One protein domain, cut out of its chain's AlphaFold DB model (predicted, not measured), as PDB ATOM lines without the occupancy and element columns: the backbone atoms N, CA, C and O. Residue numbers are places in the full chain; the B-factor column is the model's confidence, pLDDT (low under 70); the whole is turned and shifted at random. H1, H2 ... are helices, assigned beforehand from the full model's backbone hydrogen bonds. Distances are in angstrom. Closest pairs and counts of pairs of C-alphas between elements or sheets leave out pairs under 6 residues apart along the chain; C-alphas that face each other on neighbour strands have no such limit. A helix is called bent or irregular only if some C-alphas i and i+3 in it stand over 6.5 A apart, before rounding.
ATOM      1  N   CYS A   2      39.211  44.285  25.662       86.56
ATOM      2  CA  CYS A   2      38.344  44.063  26.830       86.56
ATOM      3  C   CYS A   2      37.001  44.820  26.738       86.56
ATOM      4  O   CYS A   2      35.946  44.233  26.961       86.56
ATOM      5  N   VAL A   3      37.022  46.092  26.317       86.12
ATOM      6  CA  VAL A   3      35.802  46.900  26.116       86.12
ATOM      7  C   VAL A   3      34.899  46.318  25.022       86.12
ATOM      8  O   VAL A   3      33.698  46.170  25.228       86.12
ATOM      9  N   THR A   4      35.474  45.928  23.879       86.88
ATOM     10  CA  THR A   4      34.721  45.322  22.769       86.88
ATOM     11  C   THR A   4      34.063  44.010  23.195       86.88
ATOM     12  O   THR A   4      32.898  43.777  22.879       86.88
ATOM     13  N   TYR A   5      34.755  43.201  24.001       87.00
ATOM     14  CA  TYR A   5      34.197  41.974  24.563       87.00
ATOM     15  C   TYR A   5      33.032  42.231  25.533       87.00
ATOM     16  O   TYR A   5      32.048  41.496  25.519       87.00
ATOM     17  N   ILE A   6      33.096  43.281  26.360       88.62
ATOM     18  CA  ILE A   6      31.979  43.661  27.243       88.62
ATOM     19  C   ILE A   6      30.739  44.027  26.413       88.62
ATOM     20  O   ILE A   6      29.632  43.604  26.750       88.62
ATOM     21  N   CYS A   7      30.909  44.763  25.312       87.38
ATOM     22  CA  CYS A   7      29.813  45.073  24.392       87.38
ATOM     23  C   CYS A   7      29.230  43.806  23.752       87.38
ATOM     24  O   CYS A   7      28.013  43.639  23.751       87.38
ATOM     25  N   PHE A   8      30.081  42.883  23.297       86.69
ATOM     26  CA  PHE A   8      29.656  41.586  22.765       86.69
ATOM     27  C   PHE A   8      28.873  40.765  23.797       86.69
ATOM     28  O   PHE A   8      27.779  40.284  23.516       86.69
ATOM     29  N   TYR A   9      29.368  40.676  25.035       87.44
ATOM     30  CA  TYR A   9      28.673  39.975  26.117       87.44
ATOM     31  C   TYR A   9      27.284  40.572  26.395       87.44
ATOM     32  O   TYR A   9      26.328  39.834  26.647       87.44
ATOM     33  N   ARG A  10      27.149  41.903  26.319       87.00
ATOM     34  CA  ARG A  10      25.853  42.589  26.437       87.00
ATOM     35  C   ARG A  10      24.920  42.262  25.270       87.00
ATOM     36  O   ARG A  10      23.736  42.069  25.524       87.00
ATOM     37  N   ALA A  11      25.435  42.164  24.044       87.81
ATOM     38  CA  ALA A  11      24.654  41.770  22.868       87.81
ATOM     39  C   ALA A  11      24.131  40.331  22.990       87.81
ATOM     40  O   ALA A  11      22.926  40.113  22.884       87.81
ATOM     41  N   CYS A  12      24.984  39.369  23.367       86.38
ATOM     42  CA  CYS A  12      24.543  37.987  23.594       86.38
ATOM     43  C   CYS A  12      23.435  37.901  24.652       86.38
ATOM     44  O   CYS A  12      22.470  37.161  24.479       86.38
ATOM     45  N   LYS A  13      23.554  38.671  25.746       85.69
ATOM     46  CA  LYS A  13      22.544  38.693  26.812       85.69
ATOM     47  C   LYS A  13      21.224  39.318  26.351       85.69
ATOM     48  O   LYS A  13      20.175  38.818  26.736       85.69
ATOM     49  N   ALA A  14      21.272  40.384  25.552       86.56
ATOM     50  CA  ALA A  14      20.078  41.046  25.021       86.56
ATOM     51  C   ALA A  14      19.302  40.153  24.036       86.56
ATOM     52  O   ALA A  14      18.077  40.182  24.027       86.56
ATOM     53  N   GLN A  15      20.008  39.329  23.261       85.75
ATOM     54  CA  GLN A  15      19.426  38.454  22.238       85.75
ATOM     55  C   GLN A  15      19.105  37.037  22.741       85.75
ATOM     56  O   GLN A  15      18.627  36.203  21.978       85.75
ATOM     57  N   GLY A  16      19.393  36.729  24.011       83.50
ATOM     58  CA  GLY A  16      19.209  35.381  24.561       83.50
ATOM     59  C   GLY A  16      20.130  34.323  23.934       83.50
ATOM     60  O   GLY A  16      19.818  33.134  23.971       83.50
ATOM     61  N   PHE A  17      21.260  34.735  23.353       83.62
ATOM     62  CA  PHE A  17      22.203  33.831  22.701       83.62
ATOM     63  C   PHE A  17      22.986  33.010  23.734       83.62
ATOM     64  O   PHE A  17      23.670  33.559  24.608       83.62
ATOM     65  N   ASP A  18      22.926  31.682  23.609       83.62
ATOM     66  CA  ASP A  18      23.682  30.786  24.478       83.62
ATOM     67  C   ASP A  18      25.171  30.770  24.104       83.62
ATOM     68  O   ASP A  18      25.590  30.234  23.078       83.62
ATOM     69  N   ARG A  19      25.992  31.318  25.003       80.56
ATOM     70  CA  ARG A  19      27.454  31.358  24.890       80.56
ATOM     71  C   ARG A  19      28.120  29.981  24.881       80.56
ATOM     72  O   ARG A  19      29.310  29.919  24.585       80.56
ATOM     73  N   SER A  20      27.423  28.911  25.265       80.12
ATOM     74  CA  SER A  20      27.954  27.543  25.186       80.12
ATOM     75  C   SER A  20      28.200  27.090  23.742       80.12
ATOM     76  O   SER A  20      29.059  26.246  23.512       80.12
ATOM     77  N   LYS A  21      27.501  27.699  22.774       80.56
ATOM     78  CA  LYS A  21      27.614  27.395  21.343       80.56
ATOM     79  C   LYS A  21      28.886  27.942  20.694       80.56
ATOM     80  O   LYS A  21      29.197  27.570  19.570       80.56
ATOM     81  N   LEU A  22      29.602  28.842  21.371       82.62
ATOM     82  CA  LEU A  22      30.850  29.391  20.850       82.62
ATOM     83  C   LEU A  22      31.977  28.360  21.014       82.62
ATOM     84  O   LEU A  22      32.140  27.833  22.117       82.62
ATOM     85  N   PRO A  23      32.805  28.128  19.977       77.88
ATOM     86  CA  PRO A  23      33.905  27.165  20.039       77.88
ATOM     87  C   PRO A  23      34.948  27.535  21.105       77.88
ATOM     88  O   PRO A  23      35.559  26.658  21.712       77.88
ATOM     89  N   TYR A  24      35.107  28.834  21.387       75.56
ATOM     90  CA  TYR A  24      36.012  29.348  22.409       75.56
ATOM     91  C   TYR A  24      35.267  30.193  23.441       75.56
ATOM     92  O   TYR A  24      34.678  31.231  23.134       75.56
ATOM     93  N   LYS A  25      35.341  29.770  24.707       78.56
ATOM     94  CA  LYS A  25      34.728  30.462  25.845       78.56
ATOM     95  C   LYS A  25      35.738  30.638  26.973       78.56
ATOM     96  O   LYS A  25      36.347  29.679  27.434       78.56
ATOM     97  N   GLY A  26      35.854  31.864  27.480       79.31
ATOM     98  CA  GLY A  26      36.595  32.128  28.710       79.31
ATOM     99  C   GLY A  26      35.773  31.725  29.934       79.31
ATOM    100  O   GLY A  26      34.600  32.095  30.047       79.31
ATOM    101  N   TRP A  27      36.393  31.000  30.865       74.25
ATOM    102  CA  TRP A  27      35.747  30.512  32.091       74.25
ATOM    103  C   TRP A  27      35.184  31.635  32.979       74.25
ATOM    104  O   TRP A  27      34.070  31.520  33.476       74.25
ATOM    105  N   PHE A  28      35.898  32.756  33.109       81.19
ATOM    106  CA  PHE A  28      35.562  33.853  34.036       81.19
ATOM    107  C   PHE A  28      35.021  35.120  33.342       81.19
ATOM    108  O   PHE A  28      35.145  36.244  33.833       81.19
ATOM    109  N   GLN A  29      34.416  34.971  32.166       80.44
ATOM    110  CA  GLN A  29      33.780  36.080  31.444       80.44
ATOM    111  C   GLN A  29      32.376  36.369  32.015       80.44
ATOM    112  O   GLN A  29      31.576  35.432  32.090       80.44
ATOM    113  N   PRO A  30      32.011  37.631  32.325       84.12
ATOM    114  CA  PRO A  30      32.646  38.879  31.873       84.12
ATOM    115  C   PRO A  30      33.656  39.507  32.851       84.12
ATOM    116  O   PRO A  30      34.313  40.479  32.482       84.12
ATOM    117  N   TRP A  31      33.804  38.979  34.068       85.62
ATOM    118  CA  TRP A  31      34.634  39.582  35.122       85.62
ATOM    119  C   TRP A  31      36.098  39.772  34.715       85.62
ATOM    120  O   TRP A  31      36.647  40.846  34.944       85.62
ATOM    121  N   CYS A  32      36.700  38.810  34.008       87.44
ATOM    122  CA  CYS A  32      38.054  38.972  33.464       87.44
ATOM    123  C   CYS A  32      38.197  40.181  32.535       87.44
ATOM    124  O   CYS A  32      39.226  40.848  32.562       87.44
ATOM    125  N   ALA A  33      37.181  40.482  31.721       87.56
ATOM    126  CA  ALA A  33      37.238  41.628  30.818       87.56
ATOM    127  C   ALA A  33      37.147  42.949  31.593       87.56
ATOM    128  O   ALA A  33      37.867  43.890  31.276       87.56
ATOM    129  N   ILE A  34      36.313  43.011  32.635       89.75
ATOM    130  CA  ILE A  34      36.180  44.201  33.490       89.75
ATOM    131  C   ILE A  34      37.483  44.456  34.254       89.75
ATOM    132  O   ILE A  34      38.009  45.567  34.215       89.75
ATOM    133  N   ILE A  35      38.039  43.416  34.883       92.38
ATOM    134  CA  ILE A  35      39.329  43.496  35.580       92.38
ATOM    135  C   ILE A  35      40.431  43.901  34.599       92.38
ATOM    136  O   ILE A  35      41.238  44.759  34.929       92.38
ATOM    137  N   GLY A  36      40.430  43.364  33.374       91.38
ATOM    138  CA  GLY A  36      41.387  43.741  32.335       91.38
ATOM    139  C   GLY A  36      41.336  45.228  31.972       91.38
ATOM    140  O   GLY A  36      42.383  45.857  31.861       91.38
ATOM    141  N   VAL A  37      40.143  45.824  31.837       91.50
ATOM    142  CA  VAL A  37      40.017  47.275  31.587       91.50
ATOM    143  C   VAL A  37      40.564  48.083  32.763       91.50
ATOM    144  O   VAL A  37      41.355  49.003  32.553       91.50
ATOM    145  N   LEU A  38      40.169  47.735  33.989       93.81
ATOM    146  CA  LEU A  38      40.614  48.440  35.194       93.81
ATOM    147  C   LEU A  38      42.132  48.337  35.374       93.81
ATOM    148  O   LEU A  38      42.798  49.343  35.601       93.81
ATOM    149  N   TRP A  39      42.682  47.137  35.197       94.12
ATOM    150  CA  TRP A  39      44.106  46.862  35.330       94.12
ATOM    151  C   TRP A  39      44.938  47.617  34.295       94.12
ATOM    152  O   TRP A  39      45.896  48.291  34.658       94.12
ATOM    153  N   MET A  40      44.554  47.571  33.015       91.19
ATOM    154  CA  MET A  40      45.287  48.285  31.963       91.19
ATOM    155  C   MET A  40      45.229  49.801  32.164       91.19
ATOM    156  O   MET A  40      46.237  50.476  31.976       91.19
ATOM    157  N   THR A  41      44.082  50.330  32.604       90.62
ATOM    158  CA  THR A  41      43.950  51.757  32.936       90.62
ATOM    159  C   THR A  41      44.900  52.131  34.074       90.62
ATOM    160  O   THR A  41      45.664  53.083  33.943       90.62
ATOM    161  N   MET A  42      44.925  51.335  35.148       94.00
ATOM    162  CA  MET A  42      45.827  51.539  36.283       94.00
ATOM    163  C   MET A  42      47.301  51.498  35.862       94.00
ATOM    164  O   MET A  42      48.057  52.396  36.222       94.00
ATOM    165  N   VAL A  43      47.716  50.500  35.075       92.25
ATOM    166  CA  VAL A  43      49.106  50.362  34.608       92.25
ATOM    167  C   VAL A  43      49.540  51.592  33.814       92.25
ATOM    168  O   VAL A  43      50.606  52.133  34.083       92.25
ATOM    169  N   VAL A  44      48.712  52.073  32.886       89.06
ATOM    170  CA  VAL A  44      49.028  53.255  32.068       89.06
ATOM    171  C   VAL A  44      49.105  54.531  32.914       89.06
ATOM    172  O   VAL A  44      49.981  55.368  32.691       89.06
ATOM    173  N   THR A  45      48.222  54.692  33.905       86.25
ATOM    174  CA  THR A  45      48.268  55.847  34.815       86.25
ATOM    175  C   THR A  45      49.497  55.807  35.725       86.25
ATOM    176  O   THR A  45      50.186  56.814  35.851       86.25
ATOM    177  N   CYS A  46      49.818  54.652  36.313       89.75
ATOM    178  CA  CYS A  46      50.985  54.502  37.183       89.75
ATOM    179  C   CYS A  46      52.307  54.615  36.410       89.75
ATOM    180  O   CYS A  46      53.258  55.204  36.916       89.75
ATOM    181  N   TYR A  47      52.374  54.077  35.188       86.81
ATOM    182  CA  TYR A  47      53.595  54.064  34.378       86.81
ATOM    183  C   TYR A  47      54.084  55.472  34.023       86.81
ATOM    184  O   TYR A  47      55.273  55.751  34.136       86.81
ATOM    185  N   GLY A  48      53.178  56.370  33.636       84.62
ATOM    186  CA  GLY A  48      53.533  57.749  33.291       84.62
ATOM    187  C   GLY A  48      53.447  58.737  34.455       84.62
ATOM    188  O   GLY A  48      53.500  59.942  34.203       84.62
ATOM    189  N   TYR A  49      53.326  58.268  35.707       85.12
ATOM    190  CA  TYR A  49      53.168  59.126  36.892       85.12
ATOM    191  C   TYR A  49      54.287  60.175  37.028       85.12
ATOM    192  O   TYR A  49      54.029  61.315  37.407       85.12
ATOM    193  N   THR A  50      55.517  59.821  36.646       85.75
ATOM    194  CA  THR A  50      56.687  60.718  36.667       85.75
ATOM    195  C   THR A  50      56.496  61.984  35.832       85.75
ATOM    196  O   THR A  50      57.083  63.009  36.157       85.75
ATOM    197  N   SER A  51      55.629  61.951  34.817       87.25
ATOM    198  CA  SER A  51      55.307  63.116  33.982       87.25
ATOM    199  C   SER A  51      54.548  64.209  34.739       87.25
ATOM    200  O   SER A  51      54.521  65.356  34.297       87.25
ATOM    201  N   PHE A  52      53.891  63.859  35.850       85.19
ATOM    202  CA  PHE A  52      53.048  64.774  36.618       85.19
ATOM    203  C   PHE A  52      53.788  65.437  37.787       85.19
ATOM    204  O   PHE A  52      53.302  66.439  38.312       85.19
ATOM    205  N   THR A  53      54.955  64.924  38.198       86.06
ATOM    206  CA  THR A  53      55.708  65.449  39.350       86.06
ATOM    207  C   THR A  53      57.231  65.349  39.154       86.06
ATOM    208  O   THR A  53      57.785  64.274  39.399       86.06
ATOM    209  N   PRO A  54      57.942  66.451  38.821       87.50
ATOM    210  CA  PRO A  54      57.435  67.749  38.352       87.50
ATOM    211  C   PRO A  54      56.819  67.643  36.948       87.50
ATOM    212  O   PRO A  54      57.160  66.745  36.189       87.50
ATOM    213  N   TRP A  55      55.903  68.553  36.607       86.56
ATOM    214  CA  TRP A  55      55.260  68.565  35.290       86.56
ATOM    215  C   TRP A  55      56.292  68.771  34.174       86.56
ATOM    216  O   TRP A  55      56.830  69.869  34.023       86.56
ATOM    217  N   ASP A  56      56.541  67.727  33.384       89.81
ATOM    218  CA  ASP A  56      57.404  67.773  32.203       89.81
ATOM    219  C   ASP A  56      56.627  67.308  30.970       89.81
ATOM    220  O   ASP A  56      56.236  66.144  30.827       89.81
ATOM    221  N   VAL A  57      56.428  68.249  30.049       90.69
ATOM    222  CA  VAL A  57      55.730  68.026  28.780       90.69
ATOM    223  C   VAL A  57      56.469  66.994  27.923       90.69
ATOM    224  O   VAL A  57      55.830  66.197  27.237       90.69
ATOM    225  N   THR A  58      57.798  66.956  27.987       89.38
ATOM    226  CA  THR A  58      58.630  66.040  27.194       89.38
ATOM    227  C   THR A  58      58.407  64.596  27.630       89.38
ATOM    228  O   THR A  58      58.155  63.714  26.804       89.38
ATOM    229  N   THR A  59      58.441  64.351  28.940       88.12
ATOM    230  CA  THR A  59      58.190  63.035  29.542       88.12
ATOM    231  C   THR A  59      56.736  62.610  29.354       88.12
ATOM    232  O   THR A  59      56.483  61.468  28.970       88.12
ATOM    233  N   PHE A  60      55.787  63.545  29.493       89.56
ATOM    234  CA  PHE A  60      54.369  63.297  29.225       89.56
ATOM    235  C   PHE A  60      54.134  62.820  27.789       89.56
ATOM    236  O   PHE A  60      53.547  61.759  27.573       89.56
ATOM    237  N   PHE A  61      54.625  63.561  26.792       89.81
ATOM    238  CA  PHE A  61      54.484  63.145  25.400       89.81
ATOM    239  C   PHE A  61      55.189  61.811  25.157       89.81
ATOM    240  O   PHE A  61      54.588  60.918  24.567       89.81
ATOM    241  N   THR A  62      56.399  61.604  25.671       89.50
ATOM    242  CA  THR A  62      57.122  60.336  25.475       89.50
ATOM    243  C   THR A  62      56.331  59.128  25.993       89.50
ATOM    244  O   THR A  62      56.234  58.119  25.294       89.50
ATOM    245  N   HIS A  63      55.702  59.228  27.167       89.25
ATOM    246  CA  HIS A  63      54.919  58.128  27.737       89.25
ATOM    247  C   HIS A  63      53.523  57.963  27.118       89.25
ATOM    248  O   HIS A  63      53.028  56.837  27.045       89.25
ATOM    249  N   TYR A  64      52.885  59.043  26.655       90.81
ATOM    250  CA  TYR A  64      51.478  59.023  26.230       90.81
ATOM    251  C   TYR A  64      51.243  59.235  24.727       90.81
ATOM    252  O   TYR A  64      50.096  59.152  24.293       90.81
ATOM    253  N   THR A  65      52.278  59.441  23.901       92.69
ATOM    254  CA  THR A  65      52.107  59.685  22.448       92.69
ATOM    255  C   THR A  65      51.315  58.572  21.767       92.69
ATOM    256  O   THR A  65      50.393  58.868  21.014       92.69
ATOM    257  N   MET A  66      51.619  57.301  22.051       91.38
ATOM    258  CA  MET A  66      50.889  56.177  21.445       91.38
ATOM    259  C   MET A  66      49.419  56.147  21.884       91.38
ATOM    260  O   MET A  66      48.537  55.930  21.061       91.38
ATOM    261  N   LEU A  67      49.135  56.458  23.153       91.06
ATOM    262  CA  LEU A  67      47.764  56.520  23.661       91.06
ATOM    263  C   LEU A  67      46.967  57.660  23.008       91.06
ATOM    264  O   LEU A  67      45.809  57.483  22.636       91.06
ATOM    265  N   LEU A  68      47.587  58.833  22.847       91.31
ATOM    266  CA  LEU A  68      46.978  59.968  22.151       91.31
ATOM    267  C   LEU A  68      46.754  59.655  20.670       91.31
ATOM    268  O   LEU A  68      45.689  59.966  20.137       91.31
ATOM    269  N   PHE A  69      47.720  59.003  20.021       94.19
ATOM    270  CA  PHE A  69      47.591  58.544  18.644       94.19
ATOM    271  C   PHE A  69      46.412  57.579  18.484       94.19
ATOM    272  O   PHE A  69      45.597  57.786  17.589       94.19
ATOM    273  N   ASP A  70      46.253  56.601  19.378       90.69
ATOM    274  CA  ASP A  70      45.131  55.657  19.343       90.69
ATOM    275  C   ASP A  70      43.773  56.370  19.460       90.69
ATOM    276  O   ASP A  70      42.832  56.049  18.729       90.69
ATOM    277  N   ILE A  71      43.666  57.377  20.334       92.06
ATOM    278  CA  ILE A  71      42.446  58.184  20.491       92.06
ATOM    279  C   ILE A  71      42.153  58.979  19.214       92.06
ATOM    280  O   ILE A  71      41.012  58.982  18.747       92.06
ATOM    281  N   ILE A  72      43.166  59.630  18.636       94.69
ATOM    282  CA  ILE A  72      43.022  60.424  17.408       94.69
ATOM    283  C   ILE A  72      42.683  59.522  16.223       94.69
ATOM    284  O   ILE A  72      41.784  59.852  15.458       94.69
ATOM    285  N   ALA A  73      43.350  58.379  16.074       92.94
ATOM    286  CA  ALA A  73      43.084  57.423  15.006       92.94
ATOM    287  C   ALA A  73      41.661  56.860  15.112       92.94
ATOM    288  O   ALA A  73      40.936  56.808  14.118       92.94
ATOM    289  N   PHE A  74      41.217  56.508  16.323       89.56
ATOM    290  CA  PHE A  74      39.857  56.035  16.561       89.56
ATOM    291  C   PHE A  74      38.807  57.119  16.283       89.56
ATOM    292  O   PHE A  74      37.826  56.866  15.578       89.56
ATOM    293  N   ALA A  75      39.007  58.333  16.801       91.31
ATOM    294  CA  ALA A  75      38.107  59.458  16.565       91.31
ATOM    295  C   ALA A  75      38.086  59.859  15.083       91.31
ATOM    296  O   ALA A  75      37.013  60.044  14.516       91.31
ATOM    297  N   GLY A  76      39.250  59.917  14.437       91.56
ATOM    298  CA  GLY A  76      39.414  60.221  13.020       91.56
ATOM    299  C   GLY A  76      38.701  59.205  12.135       91.56
ATOM    300  O   GLY A  76      37.904  59.595  11.285       91.56
ATOM    301  N   TRP A  77      38.889  57.906  12.384       91.25
ATOM    302  CA  TRP A  77      38.154  56.855  11.676       91.25
ATOM    303  C   TRP A  77      36.644  56.992  11.868       91.25
ATOM    304  O   TRP A  77      35.879  56.901  10.908       91.25
ATOM    305  N   LYS A  78      36.203  57.250  13.102       87.88
ATOM    306  CA  LYS A  78      34.783  57.383  13.425       87.88
ATOM    307  C   LYS A  78      34.141  58.611  12.782       87.88
ATOM    308  O   LYS A  78      33.007  58.509  12.327       87.88
ATOM    309  N   LEU A  79      34.848  59.739  12.714       89.56
ATOM    310  CA  LEU A  79      34.380  60.950  12.036       89.56
ATOM    311  C   LEU A  79      34.373  60.776  10.514       89.56
ATOM    312  O   LEU A  79      33.403  61.160   9.868       89.56
ATOM    313  N   PHE A  80      35.407  60.152   9.948       90.94
ATOM    314  CA  PHE A  80      35.530  59.946   8.505       90.94
ATOM    315  C   PHE A  80      34.524  58.923   7.962       90.94
ATOM    316  O   PHE A  80      33.873  59.163   6.950       90.94
ATOM    317  N   LYS A  81      34.379  57.774   8.630       87.25
ATOM    318  CA  LYS A  81      33.458  56.703   8.218       87.25
ATOM    319  C   LYS A  81      32.054  56.834   8.805       87.25
ATOM    320  O   LYS A  81      31.207  56.013   8.468       87.25
ATOM    321  N   GLN A  82      31.826  57.800   9.700       82.69
ATOM    322  CA  GLN A  82      30.551  58.021  10.395       82.69
ATOM    323  C   GLN A  82      29.931  56.718  10.926       82.69
ATOM    324  O   GLN A  82      28.741  56.447  10.763       82.69
ATOM    325  N   THR A  83      30.752  55.870  11.550       82.00
ATOM    326  CA  THR A  83      30.290  54.562  12.015       82.00
ATOM    327  C   THR A  83      29.343  54.717  13.205       82.00
ATOM    328  O   THR A  83      29.664  55.340  14.224       82.00
ATOM    329  N   ARG A  84      28.144  54.137  13.087       77.81
ATOM    330  CA  ARG A  84      27.156  54.099  14.169       77.81
ATOM    331  C   ARG A  84      27.567  53.046  15.196       77.81
ATOM    332  O   ARG A  84      27.884  51.914  14.842       77.81
ATOM    333  N   ILE A  85      27.529  53.406  16.480       77.38
ATOM    334  CA  ILE A  85      27.575  52.404  17.550       77.38
ATOM    335  C   ILE A  85      26.220  51.695  17.535       77.38
ATOM    336  O   ILE A  85      25.206  52.304  17.880       77.38
ATOM    337  N   LEU A  86      26.201  50.440  17.085       80.56
ATOM    338  CA  LEU A  86      24.994  49.618  17.098       80.56
ATOM    339  C   LEU A  86      24.581  49.316  18.538       80.56
ATOM    340  O   LEU A  86      25.423  49.097  19.417       80.56
ATOM    341  N   ARG A  87      23.269  49.312  18.772       81.25
ATOM    342  CA  ARG A  87      22.730  48.884  20.059       81.25
ATOM    343  C   ARG A  87      22.874  47.360  20.194       81.25
ATOM    344  O   ARG A  87      22.895  46.665  19.180       81.25
ATOM    345  N   PRO A  88      22.985  46.823  21.422       78.12
ATOM    346  CA  PRO A  88      23.178  45.385  21.637       78.12
ATOM    347  C   PRO A  88      22.071  44.499  21.034       78.12
ATOM    348  O   PRO A  88      22.324  43.344  20.707       78.12
ATOM    349  N   ASP A  89      20.859  45.035  20.901       76.38
ATOM    350  CA  ASP A  89      19.672  44.413  20.303       76.38
ATOM    351  C   ASP A  89      19.663  44.437  18.766       76.38
ATOM    352  O   ASP A  89      19.082  43.550  18.154       76.38
ATOM    353  N   GLU A  90      20.330  45.413  18.144       78.31
ATOM    354  CA  GLU A  90      20.403  45.568  16.679       78.31
ATOM    355  C   GLU A  90      21.585  44.811  16.054       78.31
ATOM    356  O   GLU A  90      21.743  44.800  14.836       78.31
ATOM    357  N   LEU A  91      22.469  44.248  16.881       80.31
ATOM    358  CA  LEU A  91      23.679  43.575  16.425       80.31
ATOM    359  C   LEU A  91      23.333  42.194  15.852       80.31
ATOM    360  O   LEU A  91      22.740  41.380  16.550       80.31
ATOM    361  N   ASP A  92      23.748  41.887  14.630       77.88
ATOM    362  CA  ASP A  92      23.563  40.543  14.078       77.88
ATOM    363  C   ASP A  92      24.680  39.606  14.560       77.88
ATOM    364  O   ASP A  92      25.860  39.849  14.311       77.88
ATOM    365  N   LEU A  93      24.312  38.563  15.308       75.06
ATOM    366  CA  LEU A  93      25.239  37.557  15.840       75.06
ATOM    367  C   LEU A  93      25.173  36.214  15.099       75.06
ATOM    368  O   LEU A  93      25.983  35.333  15.387       75.06
ATOM    369  N   VAL A  94      24.198  36.018  14.208       72.69
ATOM    370  CA  VAL A  94      23.862  34.690  13.665       72.69
ATOM    371  C   VAL A  94      24.130  34.600  12.169       72.69
ATOM    372  O   VAL A  94      24.566  33.548  11.706       72.69
TER     373      VAL A  94
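AT A GLANCE: This is residues 2 to 94 of the 134 residues of the protein "AA_permease domain-containing protein" of Aspergillus oryzae (strain ATCC 42149 / RIB 40) (UniProt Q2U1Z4). Picture an open, loose frame of three helices: H1 and H2 overlap near their first residues and run off opposite ways as one long side, and H3 folds back beyond H2 and slants away from it, so that H2 and H3 make a V. Residues 68 to 81 of H3 stick out, and the tail, residues 82 to 94, turns back toward H1. The printed part has 93 residues, with three named helices in the order H1, H2, H3 and no named strand: all helix. It is loose, with a radius of gyration of the C-alphas of 17.9 A, and only just flat, spanning 52 by 35 by 19 A.

HOW THE PARTS SIT: Begin with H1, residues 2 to 14, which touches H2, residues 31 to 47, at the C-alphas of Cys 2 and Ala 33, the closest, 4.8 A apart. H1 touches H2 with residues 2 to 6 alone, and H2 touches H1 with residues 33 to 37 alone. The two form a helical hairpin, opposite ways at a shallow tilt of 23 degrees. Go on to H3, residues 57 to 81, close to H2 but not clearly touching; their closest C-alphas, those of Tyr 47 and His 63, are 7.9 A apart. H2 and H3 run opposite ways at a steep tilt of 44 degrees. H1 and H3 are apart. In H1 and H2 every O i to N i+4 pair is within hydrogen-bond range; in H3, 19 of 21 are.

IN THESE COORDINATES: Find C-alpha 2 at (38.344, 44.063, 26.830); from there H1 runs 18.6 A to Ala 14. H2 covers 23.9 A from Trp 31 to Tyr 47. H3 covers 32.4 A from Val 57 to C-alpha 81 at (33.458, 56.703, 8.218). It has a kink of 62 degrees near residue 64 and is irregular, with C-alphas 63 and 66 lying 7.7 A apart.

THE WHOLE: Look to Pro 54 and Val 94 for the two C-alphas farthest apart, 53.2 A. The link from H1 to H2 is long, 16 residues, and that from H2 to H3 is short, 9 residues. The printed part has no cut, its mean pLDDT is 86.2, and no printed residue is under 70.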